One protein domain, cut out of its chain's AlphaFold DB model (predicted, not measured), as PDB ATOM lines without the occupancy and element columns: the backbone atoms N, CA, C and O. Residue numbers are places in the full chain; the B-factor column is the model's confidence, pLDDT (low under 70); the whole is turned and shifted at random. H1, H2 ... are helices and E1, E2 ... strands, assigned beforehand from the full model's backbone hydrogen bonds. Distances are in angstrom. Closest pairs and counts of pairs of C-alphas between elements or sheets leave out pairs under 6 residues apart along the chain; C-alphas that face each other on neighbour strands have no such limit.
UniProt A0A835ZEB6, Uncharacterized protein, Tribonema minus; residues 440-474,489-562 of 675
ATOM      1  N   VAL A 440     222.006 155.707 258.261       49.62
ATOM      2  CA  VAL A 440     221.183 156.925 258.263       49.62
ATOM      3  C   VAL A 440     220.541 156.959 259.644       49.62
ATOM      4  O   VAL A 440     219.888 155.988 260.039       49.62
ATOM      5  N   SER A 441     220.785 158.011 260.426       81.62
ATOM      6  CA  SER A 441     220.232 158.052 261.773       81.62
ATOM      7  C   SER A 441     218.702 157.998 261.669       81.62
ATOM      8  O   SER A 441     218.111 158.584 260.762       81.62
ATOM      9  N   ILE A 442     218.023 157.295 262.586       75.19
ATOM     10  CA  ILE A 442     216.544 157.238 262.610       75.19
ATOM     11  C   ILE A 442     215.952 158.659 262.569       75.19
ATOM     12  O   ILE A 442     214.889 158.882 261.997       75.19
ATOM     13  N   ARG A 443     216.674 159.637 263.130       83.38
ATOM     14  CA  ARG A 443     216.344 161.058 263.031       83.38
ATOM     15  C   ARG A 443     216.331 161.546 261.586       83.38
ATOM     16  O   ARG A 443     215.320 162.104 261.187       83.38
ATOM     17  N   ASP A 444     217.389 161.322 260.815       82.25
ATOM     18  CA  ASP A 444     217.481 161.800 259.428       82.25
ATOM     19  C   ASP A 444     216.424 161.145 258.533       82.25
ATOM     20  O   ASP A 444     215.827 161.810 257.688       82.25
ATOM     21  N   ALA A 445     216.129 159.860 258.754       79.88
ATOM     22  CA  ALA A 445     215.056 159.165 258.045       79.88
ATOM     23  C   ALA A 445     213.684 159.806 258.324       79.88
ATOM     24  O   ALA A 445     212.924 160.092 257.397       79.88
ATOM     25  N   VAL A 446     213.393 160.092 259.597       82.88
ATOM     26  CA  VAL A 446     212.149 160.751 260.015       82.88
ATOM     27  C   VAL A 446     212.088 162.204 259.531       82.88
ATOM     28  O   VAL A 446     211.041 162.644 259.063       82.88
ATOM     29  N   GLU A 447     213.194 162.952 259.586       85.88
ATOM     30  CA  GLU A 447     213.262 164.326 259.069       85.88
ATOM     31  C   GLU A 447     212.999 164.381 257.571       85.88
ATOM     32  O   GLU A 447     212.196 165.196 257.117       85.88
ATOM     33  N   ASN A 448     213.640 163.500 256.806       84.31
ATOM     34  CA  ASN A 448     213.449 163.433 255.363       84.31
ATOM     35  C   ASN A 448     212.015 163.043 255.006       84.31
ATOM     36  O   ASN A 448     211.463 163.599 254.058       84.31
ATOM     37  N   PHE A 449     211.389 162.146 255.775       85.44
ATOM     38  CA  PHE A 449     209.981 161.805 255.589       85.44
ATOM     39  C   PHE A 449     209.071 163.022 255.810       85.44
ATOM     40  O   PHE A 449     208.246 163.337 254.956       85.44
ATOM     41  N   VAL A 450     209.267 163.746 256.917       82.62
ATOM     42  CA  VAL A 450     208.464 164.934 257.249       82.62
ATOM     43  C   VAL A 450     208.667 166.060 256.227       82.62
ATOM     44  O   VAL A 450     207.702 166.725 255.853       82.62
ATOM     45  N   ARG A 451     209.899 166.268 255.743       82.19
ATOM     46  CA  ARG A 451     210.240 167.357 254.809       82.19
ATOM     47  C   ARG A 451     209.886 167.093 253.358       82.19
ATOM     48  O   ARG A 451     209.731 168.057 252.616       82.19
ATOM     49  N   ALA A 452     209.779 165.838 252.934       79.88
ATOM     50  CA  ALA A 452     209.576 165.493 251.527       79.88
ATOM     51  C   ALA A 452     208.193 165.904 250.967       79.88
ATOM     52  O   ALA A 452     207.825 165.485 249.877       79.88
ATOM     53  N   GLY A 453     207.438 166.743 251.685       68.12
ATOM     54  CA  GLY A 453     206.205 167.369 251.211       68.12
ATOM     55  C   GLY A 453     204.979 166.465 251.288       68.12
ATOM     56  O   GLY A 453     203.872 166.953 251.107       68.12
ATOM     57  N   TRP A 454     205.153 165.183 251.627       76.81
ATOM     58  CA  TRP A 454     204.063 164.206 251.769       76.81
ATOM     59  C   TRP A 454     203.036 164.602 252.820       76.81
ATOM     60  O   TRP A 454     201.853 164.327 252.679       76.81
ATOM     61  N   LEU A 455     203.492 165.275 253.876       79.75
ATOM     62  CA  LEU A 455     202.621 165.775 254.929       79.75
ATOM     63  C   LEU A 455     202.046 167.154 254.593       79.75
ATOM     64  O   LEU A 455     201.344 167.696 255.426       79.75
ATOM     65  N   GLY A 456     202.331 167.736 253.429       85.69
ATOM     66  CA  GLY A 456     201.945 169.096 253.051       85.69
ATOM     67  C   GLY A 456     203.142 170.057 252.963       85.69
ATOM     68  O   GLY A 456     204.172 169.844 253.622       85.69
ATOM     69  N   PRO A 457     203.047 171.117 252.137       86.25
ATOM     70  CA  PRO A 457     204.125 172.088 251.934       86.25
ATOM     71  C   PRO A 457     204.492 172.855 253.212       86.25
ATOM     72  O   PRO A 457     205.617 173.349 253.337       86.25
ATOM     73  N   GLU A 458     203.587 172.914 254.188       90.81
ATOM     74  CA  GLU A 458     203.794 173.569 255.476       90.81
ATOM     75  C   GLU A 458     204.958 172.924 256.244       90.81
ATOM     76  O   GLU A 458     205.704 173.623 256.928       90.81
ATOM     77  N   TYR A 459     205.191 171.616 256.073       91.38
ATOM     78  CA  TYR A 459     206.233 170.877 256.797       91.38
ATOM     79  C   TYR A 459     207.589 170.819 256.081       91.38
ATOM     80  O   TYR A 459     208.551 170.277 256.631       91.38
ATOM     81  N   ALA A 460     207.727 171.430 254.900       88.06
ATOM     82  CA  ALA A 460     208.957 171.370 254.098       88.06
ATOM     83  C   ALA A 460     210.206 171.911 254.827       88.06
ATOM     84  O   ALA A 460     211.342 171.594 254.472       88.06
ATOM     85  N   ARG A 461     210.011 172.743 255.858       88.44
ATOM     86  CA  ARG A 461     211.085 173.423 256.608       88.44
ATOM     87  C   ARG A 461     211.185 172.977 258.065       88.44
ATOM     88  O   ARG A 461     211.837 173.642 258.873       88.44
ATOM     89  N   VAL A 462     210.533 171.873 258.400       90.38
ATOM     90  CA  VAL A 462     210.450 171.356 259.759       90.38
ATOM     91  C   VAL A 462     211.670 170.486 260.086       90.38
ATOM     92  O   VAL A 462     212.214 169.796 259.226       90.38
ATOM     93  N   GLN A 463     212.153 170.542 261.326       92.81
ATOM     94  CA  GLN A 463     213.293 169.765 261.833       92.81
ATOM     95  C   GLN A 463     212.842 168.876 262.994       92.81
ATOM     96  O   GLN A 463     211.953 169.262 263.753       92.81
ATOM     97  N   VAL A 464     213.426 167.686 263.154       94.12
ATOM     98  CA  VAL A 464     213.073 166.788 264.261       94.12
ATOM     99  C   VAL A 464     213.911 167.176 265.469       94.12
ATOM    100  O   VAL A 464     215.084 166.827 265.605       94.12
ATOM    101  N   ARG A 465     213.267 167.859 266.411       93.31
ATOM    102  CA  ARG A 465     213.883 168.265 267.673       93.31
ATOM    103  C   ARG A 465     214.226 167.053 268.537       93.31
ATOM    104  O   ARG A 465     215.314 166.962 269.111       93.31
ATOM    105  N   LYS A 466     213.271 166.126 268.686       93.69
ATOM    106  CA  LYS A 466     213.397 164.988 269.608       93.69
ATOM    107  C   LYS A 466     212.592 163.779 269.144       93.69
ATOM    108  O   LYS A 466     211.443 163.917 268.745       93.69
ATOM    109  N   LEU A 467     213.193 162.597 269.273       93.62
ATOM    110  CA  LEU A 467     212.526 161.312 269.090       93.62
ATOM    111  C   LEU A 467     212.224 160.685 270.453       93.62
ATOM    112  O   LEU A 467     213.082 160.673 271.340       93.62
ATOM    113  N   TYR A 468     211.023 160.144 270.607       92.12
ATOM    114  CA  TYR A 468     210.602 159.366 271.765       92.12
ATOM    115  C   TYR A 468     210.245 157.963 271.290       92.12
ATOM    116  O   TYR A 468     209.453 157.810 270.363       92.12
ATOM    117  N   LYS A 469     210.806 156.939 271.932       89.31
ATOM    118  CA  LYS A 469     210.327 155.564 271.774       89.31
ATOM    119  C   LYS A 469     209.217 155.354 272.792       89.31
ATOM    120  O   LYS A 469     209.478 155.419 273.993       89.31
ATOM    121  N   LEU A 470     207.993 155.148 272.327       82.38
ATOM    122  CA  LEU A 470     206.907 154.708 273.188       82.38
ATOM    123  C   LEU A 470     206.911 153.189 273.206       82.38
ATOM    124  O   LEU A 470     206.682 152.531 272.193       82.38
ATOM    125  N   TYR A 471     207.184 152.641 274.384       78.44
ATOM    126  CA  TYR A 471     206.894 151.248 274.652       78.44
ATOM    127  C   TYR A 471     205.408 151.160 274.976       78.44
ATOM    128  O   TYR A 471     204.980 151.619 276.040       78.44
ATOM    129  N   ASN A 472     204.615 150.610 274.057       62.47
ATOM    130  CA  ASN A 472     203.253 150.224 274.390       62.47
ATOM    131  C   ASN A 472     203.346 148.996 275.297       62.47
ATOM    132  O   ASN A 472     203.280 147.857 274.846       62.47
ATOM    133  N   GLN A 473     203.525 149.231 276.600       50.69
ATOM    134  CA  GLN A 473     203.176 148.224 277.594       50.69
ATOM    135  C   GLN A 473     201.707 147.917 277.350       50.69
ATOM    136  O   GLN A 473     200.885 148.819 277.511       50.69
ATOM    137  N   GLN A 474     201.403 146.699 276.891       49.00
ATOM    138  CA  GLN A 474     200.047 146.189 276.717       49.00
ATOM    139  C   GLN A 474     199.214 146.588 277.933       49.00
ATOM    140  O   GLN A 474     199.309 146.022 279.024       49.00
ATOM    141  N   TYR A 489     205.083 145.970 270.234       75.50
ATOM    142  CA  TYR A 489     205.098 147.010 269.223       75.50
ATOM    143  C   TYR A 489     205.614 148.336 269.804       75.50
ATOM    144  O   TYR A 489     205.117 148.830 270.821       75.50
ATOM    145  N   TYR A 490     206.604 148.938 269.142       82.00
ATOM    146  CA  TYR A 490     207.135 150.259 269.489       82.00
ATOM    147  C   TYR A 490     206.563 151.302 268.528       82.00
ATOM    148  O   TYR A 490     206.689 151.136 267.316       82.00
ATOM    149  N   SER A 491     205.994 152.397 269.043       89.19
ATOM    150  CA  SER A 491     205.758 153.595 268.228       89.19
ATOM    151  C   SER A 491     206.887 154.605 268.440       89.19
ATOM    152  O   SER A 491     207.462 154.721 269.531       89.19
ATOM    153  N   VAL A 492     207.252 155.326 267.380       92.69
ATOM    154  CA  VAL A 492     208.249 156.403 267.446       92.69
ATOM    155  C   VAL A 492     207.517 157.729 267.333       92.69
ATOM    156  O   VAL A 492     206.848 157.982 266.339       92.69
ATOM    157  N   ILE A 493     207.646 158.599 268.333       94.25
ATOM    158  CA  ILE A 493     207.121 159.965 268.268       94.25
ATOM    159  C   ILE A 493     208.248 160.928 267.930       94.25
ATOM    160  O   ILE A 493     209.232 161.023 268.661       94.25
ATOM    161  N   ALA A 494     208.061 161.704 266.873       95.69
ATOM    162  CA  ALA A 494     208.927 162.797 266.479       95.69
ATOM    163  C   ALA A 494     208.309 164.136 266.881       95.69
ATOM    164  O   ALA A 494     207.300 164.561 266.324       95.69
ATOM    165  N   ALA A 495     208.915 164.802 267.862       94.44
ATOM    166  CA  ALA A 495     208.646 166.207 268.132       94.44
ATOM    167  C   ALA A 495     209.406 167.054 267.126       94.44
ATOM    168  O   ALA A 495     210.623 166.896 266.976       94.44
ATOM    169  N   VAL A 496     208.690 167.967 266.487       94.75
ATOM    170  CA  VAL A 496     209.249 168.773 265.419       94.75
ATOM    171  C   VAL A 496     209.317 170.259 265.767       94.75
ATOM    172  O   VAL A 496     208.568 170.743 266.609       94.75
ATOM    173  N   GLU A 497     210.232 170.991 265.141       94.62
ATOM    174  CA  GLU A 497     210.411 172.436 265.305       94.62
ATOM    175  C   GLU A 497     210.660 173.135 263.960       94.62
ATOM    176  O   GLU A 497     210.912 172.486 262.948       94.62
ATOM    177  N   GLY A 498     210.555 174.465 263.930       93.75
ATOM    178  CA  GLY A 498     210.732 175.269 262.715       93.75
ATOM    179  C   GLY A 498     209.423 175.775 262.101       93.75
ATOM    180  O   GLY A 498     208.357 175.708 262.714       93.75
ATOM    181  N   TYR A 499     209.512 176.345 260.899       93.00
ATOM    182  CA  TYR A 499     208.348 176.879 260.181       93.00
ATOM    183  C   TYR A 499     207.396 175.735 259.808       93.00
ATOM    184  O   TYR A 499     207.861 174.746 259.251       93.00
ATOM    185  N   GLY A 500     206.113 175.858 260.169       93.00
ATOM    186  CA  GLY A 500     205.096 174.808 260.010       93.00
ATOM    187  C   GLY A 500     205.006 173.792 261.154       93.00
ATOM    188  O   GLY A 500     204.077 172.993 261.194       93.00
ATOM    189  N   SER A 501     205.902 173.842 262.150       94.56
ATOM    190  CA  SER A 501     205.852 172.936 263.320       94.56
ATOM    191  C   SER A 501     204.649 173.153 264.253       94.56
ATOM    192  O   SER A 501     204.450 172.385 265.197       94.56
ATOM    193  N   SER A 502     203.855 174.193 263.997       95.25
ATOM    194  CA  SER A 502     202.591 174.520 264.663       95.25
ATOM    195  C   SER A 502     201.356 174.196 263.823       95.25
ATOM    196  O   SER A 502     200.249 174.255 264.360       95.25
ATOM    197  N   PHE A 503     201.516 173.870 262.539       95.06
ATOM    198  CA  PHE A 503     200.395 173.688 261.625       95.06
ATOM    199  C   PHE A 503     199.694 172.365 261.912       95.06
ATOM    200  O   PHE A 503     200.331 171.311 261.922       95.06
ATOM    201  N   CYS A 504     198.390 172.409 262.157       94.94
ATOM    202  CA  CYS A 504     197.585 171.225 262.416       94.94
ATOM    203  C   CYS A 504     196.580 171.021 261.298       94.94
ATOM    204  O   CYS A 504     195.704 171.863 261.094       94.94
ATOM    205  N   HIS A 505     196.671 169.872 260.633       91.56
ATOM    206  CA  HIS A 505     195.768 169.483 259.551       91.56
ATOM    207  C   HIS A 505     194.329 169.375 260.015       91.56
ATOM    208  O   HIS A 505     193.422 169.838 259.335       91.56
ATOM    209  N   ALA A 506     194.113 168.848 261.219       87.12
ATOM    210  CA  ALA A 506     192.767 168.652 261.745       87.12
ATOM    211  C   ALA A 506     192.000 169.969 261.970       87.12
ATOM    212  O   ALA A 506     190.774 169.966 261.978       87.12
ATOM    213  N   VAL A 507     192.699 171.093 262.156       90.31
ATOM    214  CA  VAL A 507     192.076 172.425 262.268       90.31
ATOM    215  C   VAL A 507     192.447 173.356 261.111       90.31
ATOM    216  O   VAL A 507     192.061 174.523 261.140       90.31
ATOM    217  N   ASN A 508     193.200 172.850 260.129       92.50
ATOM    218  CA  ASN A 508     193.739 173.563 258.972       92.50
ATOM    219  C   ASN A 508     194.320 174.954 259.308       92.50
ATOM    220  O   ASN A 508     194.014 175.955 258.658       92.50
ATOM    221  N   ARG A 509     195.090 175.047 260.401       93.31
ATOM    222  CA  ARG A 509     195.721 176.299 260.859       93.31
ATOM    223  C   ARG A 509     196.877 176.048 261.818       93.31
ATOM    224  O   ARG A 509     196.969 174.992 262.445       93.31
ATOM    225  N   ASP A 510     197.700 177.075 262.015       93.44
ATOM    226  CA  ASP A 510     198.720 177.097 263.061       93.44
ATOM    227  C   ASP A 510     198.110 177.172 264.469       93.44
ATOM    228  O   ASP A 510     197.274 178.028 264.779       93.44
ATOM    229  N   HIS A 511     198.576 176.304 265.364       89.50
ATOM    230  CA  HIS A 511     198.356 176.465 266.794       89.50
ATOM    231  C   HIS A 511     199.238 177.580 267.362       89.50
ATOM    232  O   HIS A 511     200.418 177.699 267.045       89.50
ATOM    233  N   THR A 512     198.691 178.363 268.294       87.69
ATOM    234  CA  THR A 512     199.415 179.469 268.938       87.69
ATOM    235  C   THR A 512     200.480 179.008 269.935       87.69
ATOM    236  O   THR A 512     201.472 179.706 270.135       87.69
ATOM    237  N   THR A 513     200.289 177.849 270.578       75.44
ATOM    238  CA  THR A 513     201.155 177.372 271.675       75.44
ATOM    239  C   THR A 513     201.536 175.895 271.590       75.44
ATOM    240  O   THR A 513     202.336 175.425 272.398       75.44
ATOM    241  N   SER A 514     200.982 175.146 270.637       76.56
ATOM    242  CA  SER A 514     201.140 173.694 270.577       76.56
ATOM    243  C   SER A 514     202.153 173.300 269.513       76.56
ATOM    244  O   SER A 514     201.952 173.558 268.332       76.56
ATOM    245  N   THR A 515     203.219 172.625 269.937       85.69
ATOM    246  CA  THR A 515     204.099 171.891 269.028       85.69
ATOM    247  C   THR A 515     203.357 170.674 268.481       85.69
ATOM    248  O   THR A 515     202.652 169.980 269.225       85.69
ATOM    249  N   ILE A 516     203.510 170.433 267.185       93.50
ATOM    250  CA  ILE A 516     203.029 169.233 266.513       93.50
ATOM    251  C   ILE A 516     204.016 168.085 266.736       93.50
ATOM    252  O   ILE A 516     205.230 168.277 266.812       93.50
ATOM    253  N   TYR A 517     203.482 166.876 266.845       95.06
ATOM    254  CA  TYR A 517     204.239 165.639 266.920       95.06
ATOM    255  C   TYR A 517     203.754 164.696 265.823       95.06
ATOM    256  O   TYR A 517     202.561 164.664 265.526       95.06
ATOM    257  N   PHE A 518     204.656 163.895 265.272       95.38
ATOM    258  CA  PHE A 518     204.306 162.806 264.362       95.38
ATOM    259  C   PHE A 518     204.575 161.473 265.047       95.38
ATOM    260  O   PHE A 518     205.688 161.235 265.511       95.38
ATOM    261  N   GLU A 519     203.562 160.623 265.162       94.94
ATOM    262  CA  GLU A 519     203.704 159.252 265.644       94.94
ATOM    263  C   GLU A 519     203.770 158.297 264.458       94.94
ATOM    264  O   GLU A 519     202.829 158.203 263.677       94.94
ATOM    265  N   PHE A 520     204.881 157.578 264.361       92.75
ATOM    266  CA  PHE A 520     205.092 156.490 263.421       92.75
ATOM    267  C   PHE A 520     204.684 155.201 264.116       92.75
ATOM    268  O   PHE A 520     205.300 154.786 265.107       92.75
ATOM    269  N   THR A 521     203.599 154.623 263.628       90.06
ATOM    270  CA  THR A 521     202.992 153.413 264.173       90.06
ATOM    271  C   THR A 521     203.515 152.162 263.450       90.06
ATOM    272  O   THR A 521     203.987 152.261 262.314       90.06
ATOM    273  N   PRO A 522     203.481 150.981 264.092       84.62
ATOM    274  CA  PRO A 522     203.935 149.734 263.472       84.62
ATOM    275  C   PRO A 522     203.101 149.310 262.258       84.62
ATOM    276  O   PRO A 522     203.645 148.712 261.334       84.62
ATOM    277  N   ASP A 523     201.817 149.680 262.214       85.50
ATOM    278  CA  ASP A 523     200.924 149.530 261.055       85.50
ATOM    279  C   ASP A 523     201.249 150.523 259.925       85.50
ATOM    280  O   ASP A 523     200.463 150.712 259.005       85.50
ATOM    281  N   ARG A 524     202.444 151.127 259.962       84.69
ATOM    282  CA  ARG A 524     203.004 152.035 258.953       84.69
ATOM    283  C   ARG A 524     202.255 153.364 258.825       84.69
ATOM    284  O   ARG A 524     202.556 154.151 257.937       84.69
ATOM    285  N   ARG A 525     201.356 153.698 259.749       87.62
ATOM    286  CA  ARG A 525     200.656 154.987 259.727       87.62
ATOM    287  C   ARG A 525     201.476 156.080 260.386       87.62
ATOM    288  O   ARG A 525     202.146 155.859 261.401       87.62
ATOM    289  N   VAL A 526     201.359 157.283 259.835       92.00
ATOM    290  CA  VAL A 526     201.915 158.502 260.424       92.00
ATOM    291  C   VAL A 526     200.771 159.344 260.957       92.00
ATOM    292  O   VAL A 526     199.973 159.887 260.199       92.00
ATOM    293  N   LEU A 527     200.683 159.447 262.279       92.25
ATOM    294  CA  LEU A 527     199.629 160.195 262.953       92.25
ATOM    295  C   LEU A 527     200.158 161.550 263.406       92.25
ATOM    296  O   LEU A 527     201.135 161.634 264.152       92.25
ATOM    297  N   GLN A 528     199.472 162.620 263.018       93.62
ATOM    298  CA  GLN A 528     199.714 163.932 263.593       93.62
ATOM    299  C   GLN A 528     199.050 164.037 264.970       93.62
ATOM    300  O   GLN A 528     197.847 163.828 265.114       93.62
ATOM    301  N   LYS A 529     199.828 164.410 265.987       92.75
ATOM    302  CA  LYS A 529     199.341 164.747 267.327       92.75
ATOM    303  C   LYS A 529     199.633 166.212 267.618       92.75
ATOM    304  O   LYS A 529     200.766 166.661 267.480       92.75
ATOM    305  N   CYS A 530     198.641 166.951 268.103       91.44
ATOM    306  CA  CYS A 530     198.841 168.301 268.628       91.44
ATOM    307  C   CYS A 530     198.591 168.337 270.142       91.44
ATOM    308  O   CYS A 530     197.639 167.740 270.648       91.44
ATOM    309  N   ARG A 531     199.428 169.065 270.889       82.44
ATOM    310  CA  ARG A 531     199.273 169.241 272.342       82.44
ATOM    311  C   ARG A 531     198.428 170.474 272.649       82.44
ATOM    312  O   ARG A 531     198.945 171.463 273.166       82.44
ATOM    313  N   SER A 532     197.153 170.463 272.278       77.50
ATOM    314  CA  SER A 532     196.255 171.558 272.640       77.50
ATOM    315  C   SER A 532     195.544 171.285 273.959       77.50
ATOM    316  O   SER A 532     195.036 170.194 274.194       77.50
ATOM    317  N   VAL A 533     195.529 172.288 274.838       58.66
ATOM    318  CA  VAL A 533     195.060 172.189 276.235       58.66
ATOM    319  C   VAL A 533     193.527 172.115 276.331       58.66
ATOM    320  O   VAL A 533     192.982 171.751 277.366       58.66
ATOM    321  N   LYS A 534     192.810 172.450 275.252       59.00
ATOM    322  CA  LYS A 534     191.342 172.491 275.219       59.00
ATOM    323  C   LYS A 534     190.784 171.371 274.349       59.00
ATOM    324  O   LYS A 534     190.536 171.639 273.181       59.00
ATOM    325  N   ASN A 535     190.604 170.175 274.916       49.72
ATOM    326  CA  ASN A 535     189.674 169.080 274.553       49.72
ATOM    327  C   ASN A 535     189.326 168.760 273.078       49.72
ATOM    328  O   ASN A 535     188.496 167.884 272.852       49.72
ATOM    329  N   HIS A 536     189.959 169.345 272.063       54.84
ATOM    330  CA  HIS A 536     190.019 168.702 270.765       54.84
ATOM    331  C   HIS A 536     191.049 167.605 270.927       54.84
ATOM    332  O   HIS A 536     192.259 167.827 270.848       54.84
ATOM    333  N   ASN A 537     190.549 166.404 271.197       48.03
ATOM    334  CA  ASN A 537     191.242 165.203 270.790       48.03
ATOM    335  C   ASN A 537     191.394 165.286 269.267       48.03
ATOM    336  O   ASN A 537     190.701 164.596 268.538       48.03
ATOM    337  N   CYS A 538     192.355 166.069 268.776       49.47
ATOM    338  CA  CYS A 538     192.970 165.857 267.471       49.47
ATOM    339  C   CYS A 538     193.890 164.630 267.561       49.47
ATOM    340  O   CYS A 538     195.029 164.629 267.107       49.47
ATOM    341  N   ARG A 539     193.383 163.564 268.189       43.19
ATOM    342  CA  ARG A 539     193.532 162.250 267.605       43.19
ATOM    343  C   ARG A 539     192.649 162.336 266.375       43.19
ATOM    344  O   ARG A 539     191.442 162.496 266.514       43.19
ATOM    345  N   LEU A 540     193.230 162.288 265.187       45.44
ATOM    346  CA  LEU A 540     192.488 161.802 264.033       45.44
ATOM    347  C   LEU A 540     191.998 160.389 264.400       45.44
ATOM    348  O   LEU A 540     192.725 159.411 264.300       45.44
ATOM    349  N   ALA A 541     190.815 160.349 265.001       36.66
ATOM    350  CA  ALA A 541     190.056 159.191 265.437       36.66
ATOM    351  C   ALA A 541     188.578 159.535 265.203       36.66
ATOM    352  O   ALA A 541     187.761 159.555 266.118       36.66
ATOM    353  N   SER A 542     188.251 159.871 263.962       29.66
ATOM    354  CA  SER A 542     186.928 159.659 263.389       29.66
ATOM    355  C   SER A 542     187.134 158.713 262.211       29.66
ATOM    356  O   SER A 542     188.202 158.709 261.608       29.66
ATOM    357  N   LYS A 543     186.142 157.871 261.929       30.28
ATOM    358  CA  LYS A 543     186.158 156.721 261.003       30.28
ATOM    359  C   LYS A 543     186.559 157.024 259.541       30.28
ATOM    360  O   LYS A 543     186.584 156.118 258.723       30.28
ATOM    361  N   GLU A 544     186.910 158.268 259.247       34.88
ATOM    362  CA  GLU A 544     187.352 158.827 257.971       34.88
ATOM    363  C   GLU A 544     188.697 159.520 258.209       34.88
ATOM    364  O   GLU A 544     188.830 160.744 258.205       34.88
ATOM    365  N   ALA A 545     189.702 158.728 258.565       33.59
ATOM    366  CA  ALA A 545     191.038 159.254 258.731       33.59
ATOM    367  C   ALA A 545     191.518 159.812 257.378       33.59
ATOM    368  O   ALA A 545     191.467 159.107 256.374       33.59
ATOM    369  N   PHE A 546     192.181 160.973 257.380       37.88
ATOM    370  CA  PHE A 546     193.361 161.157 256.520       37.88
ATOM    371  C   PHE A 546     194.484 160.227 257.023       37.88
ATOM    372  O   PHE A 546     195.602 160.647 257.318       37.88
ATOM    373  N   GLY A 547     194.157 158.946 257.196       35.25
ATOM    374  CA  GLY A 547     195.105 157.864 257.259       35.25
ATOM    375  C   GLY A 547     195.553 157.724 255.831       35.25
ATOM    376  O   GLY A 547     194.992 156.946 255.071       35.25
ATOM    377  N   ILE A 548     196.500 158.566 255.440       37.81
ATOM    378  CA  ILE A 548     197.227 158.254 254.237       37.81
ATOM    379  C   ILE A 548     198.086 157.056 254.638       37.81
ATOM    380  O   ILE A 548     199.075 157.199 255.361       37.81
ATOM    381  N   ASP A 549     197.593 155.863 254.307       32.78
ATOM    382  CA  ASP A 549     198.296 154.601 254.502       32.78
ATOM    383  C   ASP A 549     199.553 154.660 253.633       32.78
ATOM    384  O   ASP A 549     199.542 154.389 252.434       32.78
ATOM    385  N   TYR A 550     200.662 155.076 254.234       40.62
ATOM    386  CA  TYR A 550     201.960 155.044 253.588       40.62
ATOM    387  C   TYR A 550     202.709 153.823 254.093       40.62
ATOM    388  O   TYR A 550     203.023 153.718 255.272       40.62
ATOM    389  N   LYS A 551     203.064 152.893 253.205       33.69
ATOM    390  CA  LYS A 551     203.946 151.775 253.562       33.69
ATOM    391  C   LYS A 551     205.372 152.300 253.803       33.69
ATOM    392  O   LYS A 551     206.212 152.256 252.912       33.69
ATOM    393  N   VAL A 552     205.666 152.798 255.005       35.81
ATOM    394  CA  VAL A 552     207.035 153.168 255.400       35.81
ATOM    395  C   VAL A 552     207.739 151.941 255.975       35.81
ATOM    396  O   VAL A 552     207.436 151.495 257.080       35.81
ATOM    397  N   TYR A 553     208.707 151.398 255.239       33.75
ATOM    398  CA  TYR A 553     209.619 150.378 255.755       33.75
ATOM    399  C   TYR A 553     210.706 151.051 256.597       33.75
ATOM    400  O   TYR A 553     211.789 151.363 256.111       33.75
ATOM    401  N   VAL A 554     210.424 151.301 257.877       34.78
ATOM    402  CA  VAL A 554     211.499 151.571 258.837       34.78
ATOM    403  C   VAL A 554     211.990 150.218 259.335       34.78
ATOM    404  O   VAL A 554     211.339 149.592 260.169       34.78
ATOM    405  N   ALA A 555     213.128 149.751 258.818       30.03
ATOM    406  CA  ALA A 555     213.809 148.575 259.347       30.03
ATOM    407  C   ALA A 555     214.331 148.883 260.763       30.03
ATOM    408  O   ALA A 555     215.475 149.287 260.969       30.03
ATOM    409  N   LEU A 556     213.463 148.741 261.763       32.25
ATOM    410  CA  LEU A 556     213.852 148.705 263.165       32.25
ATOM    411  C   LEU A 556     214.336 147.286 263.446       32.25
ATOM    412  O   LEU A 556     213.542 146.444 263.844       32.25
ATOM    413  N   PHE A 557     215.612 146.997 263.188       27.02
ATOM    414  CA  PHE A 557     216.179 145.675 263.461       27.02
ATOM    415  C   PHE A 557     216.010 145.314 264.949       27.02
ATOM    416  O   PHE A 557     216.611 145.974 265.806       27.02
ATOM    417  N   PRO A 558     215.242 144.264 265.299       29.34
ATOM    418  CA  PRO A 558     215.378 143.646 266.601       29.34
ATOM    419  C   PRO A 558     216.663 142.815 266.580       29.34
ATOM    420  O   PRO A 558     216.845 141.950 265.721       29.34
ATOM    421  N   TYR A 559     217.561 143.062 267.534       32.09
ATOM    422  CA  TYR A 559     218.666 142.153 267.823       32.09
ATOM    423  C   TYR A 559     218.085 140.787 268.196       32.09
ATOM    424  O   TYR A 559     217.723 140.539 269.345       32.09
ATOM    425  N   THR A 560     217.990 139.892 267.221       27.53
ATOM    426  CA  THR A 560     217.733 138.476 267.454       27.53
ATOM    427  C   THR A 560     219.039 137.732 267.233       27.53
ATOM    428  O   THR A 560     219.685 137.850 266.193       27.53
ATOM    429  N   LYS A 561     219.472 137.018 268.279       37.84
ATOM    430  CA  LYS A 561     220.613 136.095 268.264       37.84
ATOM    431  C   LYS A 561     220.554 135.247 266.994       37.84
ATOM    432  O   LYS A 561     219.582 134.514 266.821       37.84
ATOM    433  N   ARG A 562     221.590 135.288 266.154       30.55
ATOM    434  CA  ARG A 562     221.724 134.338 265.048       30.55
ATOM    435  C   ARG A 562     223.024 133.551 265.114       30.55
ATOM    436  O   ARG A 562     224.121 134.086 265.253       30.55
TER     437      ARG A 562
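This is residues 440 to 474 and 489 to 562 of the 675 residues of an uncharacterized protein of Tribonema minus (UniProt A0A835ZEB6). With little regular structure, this is a strongly twisted sheet of four strands with helix H1 over one face, and residues 557 to 562 stick out as a tail. Of 109 printed residues, 39 are in H1, E1, E2, E3 and E4, in chain order; the mixed-class domain's antiparallel sheet runs E1 E2 E3 E4. It is compact, radius of gyration of the C-alphas 14.3 A, spans 50 by 30 by 23 A.

E1, residues 462 to 471, 25.3 A, bends by 59 degrees at 465. E2 is 490 to 498, 26.2 A; E3 516 to 520, 13.3 A; E4 526 to 530, 13.1 A, ending at C-alpha 530 (198.841, 168.301, 268.628). H1, 442 to 451, 14.2 A, begins at C-alpha 442 (216.544, 157.238, 262.610).

Within hydrogen-bond range are N 468 and O 493 for E1 and E2, 2.8 A. E2, E3 and E4 form a meander, antiparallel neighbours in turn, in two hairpins: N 494 and O 518, 2.8 A; N 517 and O 529, 2.8 A. H1, its O i to N i+4 pairs each within range, is on the sheet in two layers, helix on one face, height 7.3 A; its closest C-alphas to E1 are Glu 447 and Val 464, 5.7 A.

C-alphas 512 and 562 are farthest apart, 50.5 A. Residues 475 to 488 are cut out; C-alphas 474 and 489 are 9.1 A apart. The E2 to E3 link is long. pLDDT is under 70 at 440, 453, 472 to 474 and 533 to 562.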